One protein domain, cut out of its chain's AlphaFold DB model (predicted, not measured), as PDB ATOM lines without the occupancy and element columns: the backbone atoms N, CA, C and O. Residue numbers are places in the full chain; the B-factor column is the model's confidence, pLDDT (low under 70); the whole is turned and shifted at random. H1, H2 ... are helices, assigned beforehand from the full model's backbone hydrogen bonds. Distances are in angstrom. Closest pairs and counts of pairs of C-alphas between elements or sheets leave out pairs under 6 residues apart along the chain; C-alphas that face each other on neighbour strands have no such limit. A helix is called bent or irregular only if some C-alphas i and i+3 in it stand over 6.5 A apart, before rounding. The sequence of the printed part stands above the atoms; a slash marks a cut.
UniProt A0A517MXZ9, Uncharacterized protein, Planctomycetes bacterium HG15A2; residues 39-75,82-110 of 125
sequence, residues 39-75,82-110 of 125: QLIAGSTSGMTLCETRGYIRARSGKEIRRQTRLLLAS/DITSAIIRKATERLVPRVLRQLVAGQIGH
ATOM      1  N   GLN A  39     -29.121  32.744   1.054       88.50
ATOM      2  CA  GLN A  39     -29.981  33.057  -0.092       88.50
ATOM      3  C   GLN A  39     -29.498  34.291  -0.866       88.50
ATOM      4  O   GLN A  39     -29.480  34.275  -2.092       88.50
ATOM      5  N   LEU A  40     -29.063  35.346  -0.167       88.81
ATOM      6  CA  LEU A  40     -28.592  36.590  -0.789       88.81
ATOM      7  C   LEU A  40     -27.335  36.424  -1.651       88.81
ATOM      8  O   LEU A  40     -27.095  37.250  -2.534       88.81
ATOM      9  N   ILE A  41     -26.504  35.426  -1.357       89.44
ATOM     10  CA  ILE A  41     -25.250  35.185  -2.081       89.44
ATOM     11  C   ILE A  41     -25.333  34.006  -3.049       89.44
ATOM     12  O   ILE A  41     -24.405  33.817  -3.838       89.44
ATOM     13  N   ALA A  42     -26.410  33.216  -2.995       84.62
ATOM     14  CA  ALA A  42     -26.599  32.065  -3.862       84.62
ATOM     15  C   ALA A  42     -26.462  32.479  -5.337       84.62
ATOM     16  O   ALA A  42     -27.022  33.483  -5.776       84.62
ATOM     17  N   GLY A  43     -25.644  31.742  -6.089       81.25
ATOM     18  CA  GLY A  43     -25.361  32.021  -7.501       81.25
ATOM     19  C   GLY A  43     -24.471  33.242  -7.780       81.25
ATOM     20  O   GLY A  43     -24.018  33.392  -8.907       81.25
ATOM     21  N   SER A  44     -24.162  34.085  -6.787       85.56
ATOM     22  CA  SER A  44     -23.305  35.272  -6.972       85.56
ATOM     23  C   SER A  44     -21.823  35.006  -6.703       85.56
ATOM     24  O   SER A  44     -20.991  35.831  -7.053       85.56
ATOM     25  N   THR A  45     -21.487  33.893  -6.049       86.38
ATOM     26  CA  THR A  45     -20.109  33.556  -5.648       86.38
ATOM     27  C   THR A  45     -19.411  32.610  -6.624       86.38
ATOM     28  O   THR A  45     -18.296  32.169  -6.357       86.38
ATOM     29  N   SER A  46     -20.064  32.256  -7.736       83.12
ATOM     30  CA  SER A  46     -19.473  31.381  -8.751       83.12
ATOM     31  C   SER A  46     -18.270  32.068  -9.397       83.12
ATOM     32  O   SER A  46     -18.368  33.217  -9.820       83.12
ATOM     33  N   GLY A  47     -17.129  31.378  -9.443       83.88
ATOM     34  CA  GLY A  47     -15.887  31.905 -10.018       83.88
ATOM     35  C   GLY A  47     -15.071  32.820  -9.098       83.88
ATOM     36  O   GLY A  47     -13.982  33.228  -9.489       83.88
ATOM     37  N   MET A  48     -15.537  33.117  -7.879       89.81
ATOM     38  CA  MET A  48     -14.756  33.876  -6.897       89.81
ATOM     39  C   MET A  48     -13.743  32.980  -6.174       89.81
ATOM     40  O   MET A  48     -14.043  31.850  -5.785       89.81
ATOM     41  N   THR A  49     -12.561  33.518  -5.885       90.69
ATOM     42  CA  THR A  49     -11.612  32.913  -4.943       90.69
ATOM     43  C   THR A  49     -12.179  32.897  -3.518       90.69
ATOM     44  O   THR A  49     -13.134  33.605  -3.180       90.69
ATOM     45  N   LEU A  50     -11.557  32.130  -2.618       88.19
ATOM     46  CA  LEU A  50     -11.951  32.093  -1.204       88.19
ATOM     47  C   LEU A  50     -11.868  33.481  -0.540       88.19
ATOM     48  O   LEU A  50     -12.726  33.842   0.270       88.19
ATOM     49  N   CYS A  51     -10.837  34.264  -0.873       91.81
ATOM     50  CA  CYS A  51     -10.636  35.597  -0.309       91.81
ATOM     51  C   CYS A  51     -11.733  36.568  -0.768       91.81
ATOM     52  O   CYS A  51     -12.338  37.250   0.065       91.81
ATOM     53  N   GLU A  52     -12.041  36.564  -2.067       91.50
ATOM     54  CA  GLU A  52     -13.113  37.370  -2.662       91.50
ATOM     55  C   GLU A  52     -14.474  36.974  -2.103       91.50
ATOM     56  O   GLU A  52     -15.214  37.831  -1.627       91.50
ATOM     57  N   THR A  53     -14.761  35.672  -2.039       90.88
ATOM     58  CA  THR A  53     -16.001  35.142  -1.462       90.88
ATOM     59  C   THR A  53     -16.171  35.606  -0.015       90.88
ATOM     60  O   THR A  53     -17.234  36.083   0.378       90.88
ATOM     61  N   ARG A  54     -15.106  35.540   0.795       91.75
ATOM     62  CA  ARG A  54     -15.121  36.019   2.184       91.75
ATOM     63  C   ARG A  54     -15.414  37.520   2.270       91.75
ATOM     64  O   ARG A  54     -16.191  37.938   3.132       91.75
ATOM     65  N   GLY A  55     -14.781  38.324   1.413       93.06
ATOM     66  CA  GLY A  55     -15.021  39.766   1.319       93.06
ATOM     67  C   GLY A  55     -16.458  40.084   0.903       93.06
ATOM     68  O   GLY A  55     -17.126  40.892   1.550       93.06
ATOM     69  N   TYR A  56     -16.961  39.370  -0.103       93.25
ATOM     70  CA  TYR A  56     -18.322  39.495  -0.609       93.25
ATOM     71  C   TYR A  56     -19.363  39.162   0.465       93.25
ATOM     72  O   TYR A  56     -20.257  39.971   0.723       93.25
ATOM     73  N   ILE A  57     -19.214  38.034   1.171       92.81
ATOM     74  CA  ILE A  57     -20.114  37.651   2.271       92.81
ATOM     75  C   ILE A  57     -20.168  38.755   3.328       92.81
ATOM     76  O   ILE A  57     -21.261  39.163   3.712       92.81
ATOM     77  N   ARG A  58     -19.012  39.280   3.766       92.50
ATOM     78  CA  ARG A  58     -18.952  40.373   4.756       92.50
ATOM     79  C   ARG A  58     -19.689  41.624   4.286       92.50
ATOM     80  O   ARG A  58     -20.427  42.225   5.064       92.50
ATOM     81  N   ALA A  59     -19.500  42.014   3.026       91.75
ATOM     82  CA  ALA A  59     -20.145  43.194   2.461       91.75
ATOM     83  C   ALA A  59     -21.674  43.028   2.377       91.75
ATOM     84  O   ALA A  59     -22.421  43.962   2.672       91.75
ATOM     85  N   ARG A  60     -22.157  41.833   2.015       91.81
ATOM     86  CA  ARG A  60     -23.590  41.562   1.812       91.81
ATOM     87  C   ARG A  60     -24.335  41.236   3.105       91.81
ATOM     88  O   ARG A  60     -25.504  41.598   3.238       91.81
ATOM     89  N   SER A  61     -23.674  40.630   4.092       92.62
ATOM     90  CA  SER A  61     -24.309  40.217   5.349       92.62
ATOM     91  C   SER A  61     -24.741  41.387   6.233       92.62
ATOM     92  O   SER A  61     -25.650  41.243   7.049       92.62
ATOM     93  N   GLY A  62     -24.123  42.562   6.087       91.50
ATOM     94  CA  GLY A  62     -24.325  43.688   7.000       91.50
ATOM     95  C   GLY A  62     -25.766  44.208   7.075       91.50
ATOM     96  O   GLY A  62     -26.197  44.661   8.136       91.50
ATOM     97  N   LYS A  63     -26.540  44.168   5.978       91.75
ATOM     98  CA  LYS A  63     -27.957  44.589   6.002       91.75
ATOM     99  C   LYS A  63     -28.820  43.585   6.770       91.75
ATOM    100  O   LYS A  63     -29.617  44.003   7.607       91.75
ATOM    101  N   GLU A  64     -28.619  42.295   6.519       93.44
ATOM    102  CA  GLU A  64     -29.393  41.222   7.147       93.44
ATOM    103  C   GLU A  64     -29.076  41.098   8.640       93.44
ATOM    104  O   GLU A  64     -29.989  41.118   9.460       93.44
ATOM    105  N   ILE A  65     -27.797  41.126   9.018       94.06
ATOM    106  CA  ILE A  65     -27.382  41.104  10.428       94.06
ATOM    107  C   ILE A  65     -27.982  42.294  11.182       94.06
ATOM    108  O   ILE A  65     -28.560  42.120  12.248       94.06
ATOM    109  N   ARG A  66     -27.931  43.510  10.617       92.94
ATOM    110  CA  ARG A  66     -28.558  44.694  11.237       92.94
ATOM    111  C   ARG A  66     -30.074  44.574  11.367       92.94
ATOM    112  O   ARG A  66     -30.650  45.183  12.266       92.94
ATOM    113  N   ARG A  67     -30.739  43.871  10.449       92.69
ATOM    114  CA  ARG A  67     -32.180  43.609  10.527       92.69
ATOM    115  C   ARG A  67     -32.475  42.642  11.672       92.69
ATOM    116  O   ARG A  67     -33.289  42.969  12.527       92.69
ATOM    117  N   GLN A  68     -31.763  41.521  11.732       93.19
ATOM    118  CA  GLN A  68     -31.941  40.498  12.765       93.19
ATOM    119  C   GLN A  68     -31.573  41.006  14.161       93.19
ATOM    120  O   GLN A  68     -32.331  40.798  15.100       93.19
ATOM    121  N   THR A  69     -30.484  41.770  14.300       91.88
ATOM    122  CA  THR A  69     -30.137  42.424  15.571       91.88
ATOM    123  C   THR A  69     -31.262  43.341  16.048       91.88
ATOM    124  O   THR A  69     -31.610  43.307  17.223       91.88
ATOM    125  N   ARG A  70     -31.864  44.139  15.154       90.19
ATOM    126  CA  ARG A  70     -32.986  45.020  15.517       90.19
ATOM    127  C   ARG A  70     -34.216  44.235  15.960       90.19
ATOM    128  O   ARG A  70     -34.806  44.589  16.972       90.19
ATOM    129  N   LEU A  71     -34.575  43.171  15.240       90.25
ATOM    130  CA  LEU A  71     -35.700  42.308  15.611       90.25
ATOM    131  C   LEU A  71     -35.474  41.641  16.970       90.25
ATOM    132  O   LEU A  71     -36.366  41.645  17.813       90.25
ATOM    133  N   LEU A  72     -34.264  41.132  17.202       88.31
ATOM    134  CA  LEU A  72     -33.909  40.472  18.450       88.31
ATOM    135  C   LEU A  72     -33.973  41.437  19.642       88.31
ATOM    136  O   LEU A  72     -34.591  41.119  20.654       88.31
ATOM    137  N   LEU A  73     -33.396  42.634  19.506       86.38
ATOM    138  CA  LEU A  73     -33.422  43.651  20.563       86.38
ATOM    139  C   LEU A  73     -34.830  44.212  20.808       86.38
ATOM    140  O   LEU A  73     -35.168  44.514  21.949       86.38
ATOM    141  N   ALA A  74     -35.665  44.308  19.768       83.50
ATOM    142  CA  ALA A  74     -37.068  44.691  19.914       83.50
ATOM    143  C   ALA A  74     -37.889  43.631  20.672       83.50
ATOM    144  O   ALA A  74     -38.826  43.979  21.383       83.50
ATOM    145  N   SER A  75     -37.531  42.348  20.540       76.56
ATOM    146  CA  SER A  75     -38.233  41.230  21.188       76.56
ATOM    147  C   SER A  75     -37.862  40.999  22.657       76.56
ATOM    148  O   SER A  75     -38.555  40.260  23.352       76.56
ATOM    149  N   ASP A  82     -24.757  50.910  24.380       75.00
ATOM    150  CA  ASP A  82     -24.825  50.613  22.941       75.00
ATOM    151  C   ASP A  82     -23.991  49.367  22.578       75.00
ATOM    152  O   ASP A  82     -22.906  49.421  21.998       75.00
ATOM    153  N   ILE A  83     -24.497  48.195  22.962       85.31
ATOM    154  CA  ILE A  83     -23.917  46.888  22.661       85.31
ATOM    155  C   ILE A  83     -24.262  46.429  21.241       85.31
ATOM    156  O   ILE A  83     -23.717  45.432  20.764       85.31
ATOM    157  N   THR A  84     -25.133  47.160  20.541       88.06
ATOM    158  CA  THR A  84     -25.620  46.853  19.190       88.06
ATOM    159  C   THR A  84     -24.462  46.658  18.223       88.06
ATOM    160  O   THR A  84     -24.376  45.640  17.529       88.06
ATOM    161  N   SER A  85     -23.523  47.605  18.227       89.12
ATOM    162  CA  SER A  85     -22.331  47.578  17.381       89.12
ATOM    163  C   SER A  85     -21.446  46.361  17.674       89.12
ATOM    164  O   SER A  85     -20.948  45.709  16.750       89.12
ATOM    165  N   ALA A  86     -21.302  45.990  18.951       90.81
ATOM    166  CA  ALA A  86     -20.542  44.812  19.360       90.81
ATOM    167  C   ALA A  86     -21.214  43.506  18.903       90.81
ATOM    168  O   ALA A  86     -20.525  42.620  18.394       90.81
ATOM    169  N   ILE A  87     -22.544  43.409  19.021       92.50
ATOM    170  CA  ILE A  87     -23.336  42.263  18.548       92.50
ATOM    171  C   ILE A  87     -23.186  42.105  17.035       92.50
ATOM    172  O   ILE A  87     -22.861  41.013  16.576       92.50
ATOM    173  N   ILE A  88     -23.359  43.183  16.260       92.56
ATOM    174  CA  ILE A  88     -23.257  43.153  14.791       92.56
ATOM    175  C   ILE A  88     -21.871  42.673  14.349       92.56
ATOM    176  O   ILE A  88     -21.771  41.775  13.507       92.56
ATOM    177  N   ARG A  89     -20.799  43.233  14.929       93.38
ATOM    178  CA  ARG A  89     -19.419  42.843  14.598       93.38
ATOM    179  C   ARG A  89     -19.186  41.358  14.881       93.38
ATOM    180  O   ARG A  89     -18.815  40.608  13.979       93.38
ATOM    181  N   LYS A  90     -19.491  40.917  16.105       94.69
ATOM    182  CA  LYS A  90     -19.310  39.524  16.543       94.69
ATOM    183  C   LYS A  90     -20.193  38.533  15.782       94.69
ATOM    184  O   LYS A  90     -19.767  37.399  15.559       94.69
ATOM    185  N   ALA A  91     -21.404  38.927  15.396       94.25
ATOM    186  CA  ALA A  91     -22.293  38.099  14.588       94.25
ATOM    187  C   ALA A  91     -21.740  37.937  13.167       94.25
ATOM    188  O   ALA A  91     -21.709  36.826  12.646       94.25
ATOM    189  N   THR A  92     -21.221  39.017  12.573       94.50
ATOM    190  CA  THR A  92     -20.596  38.987  11.240       94.50
ATOM    191  C   THR A  92     -19.386  38.057  11.217       94.50
ATOM    192  O   THR A  92     -19.283  37.192  10.349       94.50
ATOM    193  N   GLU A  93     -18.493  38.179  12.200       93.94
ATOM    194  CA  GLU A  93     -17.303  37.327  12.330       93.94
ATOM    195  C   GLU A  93     -17.653  35.841  12.489       93.94
ATOM    196  O   GLU A  93     -16.963  34.988  11.934       93.94
ATOM    197  N   ARG A  94     -18.749  35.527  13.194       94.50
ATOM    198  CA  ARG A  94     -19.255  34.153  13.361       94.50
ATOM    199  C   ARG A  94     -19.934  33.609  12.115       94.50
ATOM    200  O   ARG A  94     -19.834  32.416  11.833       94.50
ATOM    201  N   LEU A  95     -20.657  34.461  11.400       94.06
ATOM    202  CA  LEU A  95     -21.470  34.060  10.263       94.06
ATOM    203  C   LEU A  95     -20.606  33.662   9.063       94.06
ATOM    204  O   LEU A  95     -20.833  32.618   8.459       94.06
ATOM    205  N   VAL A  96     -19.592  34.467   8.743       93.31
ATOM    206  CA  VAL A  96     -18.741  34.294   7.554       93.31
ATOM    207  C   VAL A  96     -18.171  32.873   7.399       93.31
ATOM    208  O   VAL A  96     -18.392  32.276   6.345       93.31
ATOM    209  N   PRO A  97     -17.490  32.270   8.396       92.44
ATOM    210  CA  PRO A  97     -16.972  30.908   8.254       92.44
ATOM    211  C   PRO A  97     -18.080  29.854   8.129       92.44
ATOM    212  O   PRO A  97     -17.863  28.816   7.509       92.44
ATOM    213  N   ARG A  98     -19.279  30.089   8.683       92.94
ATOM    214  CA  ARG A  98     -20.414  29.161   8.539       92.94
ATOM    215  C   ARG A  98     -20.960  29.171   7.118       92.94
ATOM    216  O   ARG A  98     -21.136  28.104   6.543       92.94
ATOM    217  N   VAL A  99     -21.157  30.359   6.560       91.69
ATOM    218  CA  VAL A  99     -21.604  30.544   5.176       91.69
ATOM    219  C   VAL A  99     -20.585  29.955   4.199       91.69
ATOM    220  O   VAL A  99     -20.960  29.210   3.302       91.69
ATOM    221  N   LEU A 100     -19.287  30.197   4.415       89.81
ATOM    222  CA  LEU A 100     -18.228  29.587   3.605       89.81
ATOM    223  C   LEU A 100     -18.270  28.054   3.645       89.81
ATOM    224  O   LEU A 100     -18.162  27.420   2.602       89.81
ATOM    225  N   ARG A 101     -18.474  27.448   4.822       89.19
ATOM    226  CA  ARG A 101     -18.622  25.987   4.930       89.19
ATOM    227  C   ARG A 101     -19.845  25.468   4.175       89.19
ATOM    228  O   ARG A 101     -19.733  24.441   3.521       89.19
ATOM    229  N   GLN A 102     -20.977  26.174   4.224       87.19
ATOM    230  CA  GLN A 102     -22.174  25.791   3.464       87.19
ATOM    231  C   GLN A 102     -21.958  25.908   1.945       87.19
ATOM    232  O   GLN A 102     -22.431  25.049   1.203       87.19
ATOM    233  N   LEU A 103     -21.221  26.928   1.482       84.56
ATOM    234  CA  LEU A 103     -20.854  27.087   0.067       84.56
ATOM    235  C   LEU A 103     -19.985  25.915  -0.404       84.56
ATOM    236  O   LEU A 103     -20.307  25.276  -1.400       84.56
ATOM    237  N   VAL A 104     -18.914  25.611   0.338       83.00
ATOM    238  CA  VAL A 104     -17.983  24.517   0.012       83.00
ATOM    239  C   VAL A 104     -18.680  23.156   0.057       83.00
ATOM    240  O   VAL A 104     -18.419  22.308  -0.787       83.00
ATOM    241  N   ALA A 105     -19.602  22.952   0.999       82.25
ATOM    242  CA  ALA A 105     -20.392  21.726   1.102       82.25
ATOM    243  C   ALA A 105     -21.495  21.599   0.029       82.25
ATOM    244  O   ALA A 105     -22.285  20.660   0.089       82.25
ATOM    245  N   GLY A 106     -21.610  22.546  -0.912       74.12
ATOM    246  CA  GLY A 106     -22.638  22.531  -1.959       74.12
ATOM    247  C   GLY A 106     -24.066  22.769  -1.450       74.12
ATOM    248  O   GLY A 106     -25.028  22.579  -2.186       74.12
ATOM    249  N   GLN A 107     -24.228  23.210  -0.200       67.88
ATOM    250  CA  GLN A 107     -25.536  23.452   0.426       67.88
ATOM    251  C   GLN A 107     -26.163  24.781  -0.021       67.88
ATOM    252  O   GLN A 107     -27.337  25.043   0.226       67.88
ATOM    253  N   ILE A 108     -25.384  25.628  -0.697       63.84
ATOM    254  CA  ILE A 108     -25.802  26.929  -1.224       63.84
ATOM    255  C   ILE A 108     -25.895  26.798  -2.744       63.84
ATOM    256  O   ILE A 108     -25.017  27.214  -3.492       63.84
ATOM    257  N   GLY A 109     -26.948  26.116  -3.185       54.97
ATOM    258  CA  GLY A 109     -27.155  25.760  -4.593       54.97
ATOM    259  C   GLY A 109     -28.514  25.135  -4.908       54.97
ATOM    260  O   GLY A 109     -28.819  24.911  -6.072       54.97
ATOM    261  N   HIS A 110     -29.358  24.898  -3.900       44.31
ATOM    262  CA  HIS A 110     -30.712  24.376  -4.075       44.31
ATOM    263  C   HIS A 110     -31.737  25.410  -3.597       44.31
ATOM    264  O   HIS A 110     -32.406  25.250  -2.580       44.31
TER     265      HIS A 110
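What this domain is: This is residues 39 to 75 and 82 to 110 of the 125 residues of an uncharacterized protein of Planctomycetes bacterium HG15A2 (UniProt A0A517MXZ9). Two long helices, H1 and then H2, cross as an X, running opposite ways; H1 is bent near its middle and both arms touch H2. The printed part has 66 residues, is all helix, elongated (39 by 23 by 16 A) and only just compact, close to loose, with a radius of gyration of the C-alphas of 12.9 A.

How they stand to each other: H1, residues 50 to 75, was assigned as one helix by its hydrogen bonds but is bent: C-alphas 60 and 63 are 6.8 A apart. Its arm H1a, residues 50 to 60, touches H2, residues 84 to 104, at a steep tilt of 43 degrees; the closest C-alphas, of Ile 57 and Val 96, are 6.4 A apart. Its arm H1b, residues 63 to 75, touches H2 with residues 65 to 69 alone, at a steep tilt of 54 degrees; the closest C-alphas, of Ile 65 and Ile 88, are 6.3 A apart. Every O i to N i+4 pair is within hydrogen-bond range in H1a and H1b, and 15 of 17 in H2.

Where its parts are: H1a, 15.3 A long, begins at C-alpha 50 (-11.951, 32.093, -1.204); H1b is 18.6 A long. H2, 30.4 A long with a kink of 26 degrees near residue 94, ends at C-alpha 104 (-17.983, 24.517, 0.012).

The domain as a whole: Residues 76 to 81 are not printed; C-alphas 75 and 82 are 16.5 A apart across this cut. Residues 107 to 110 have pLDDT under 70.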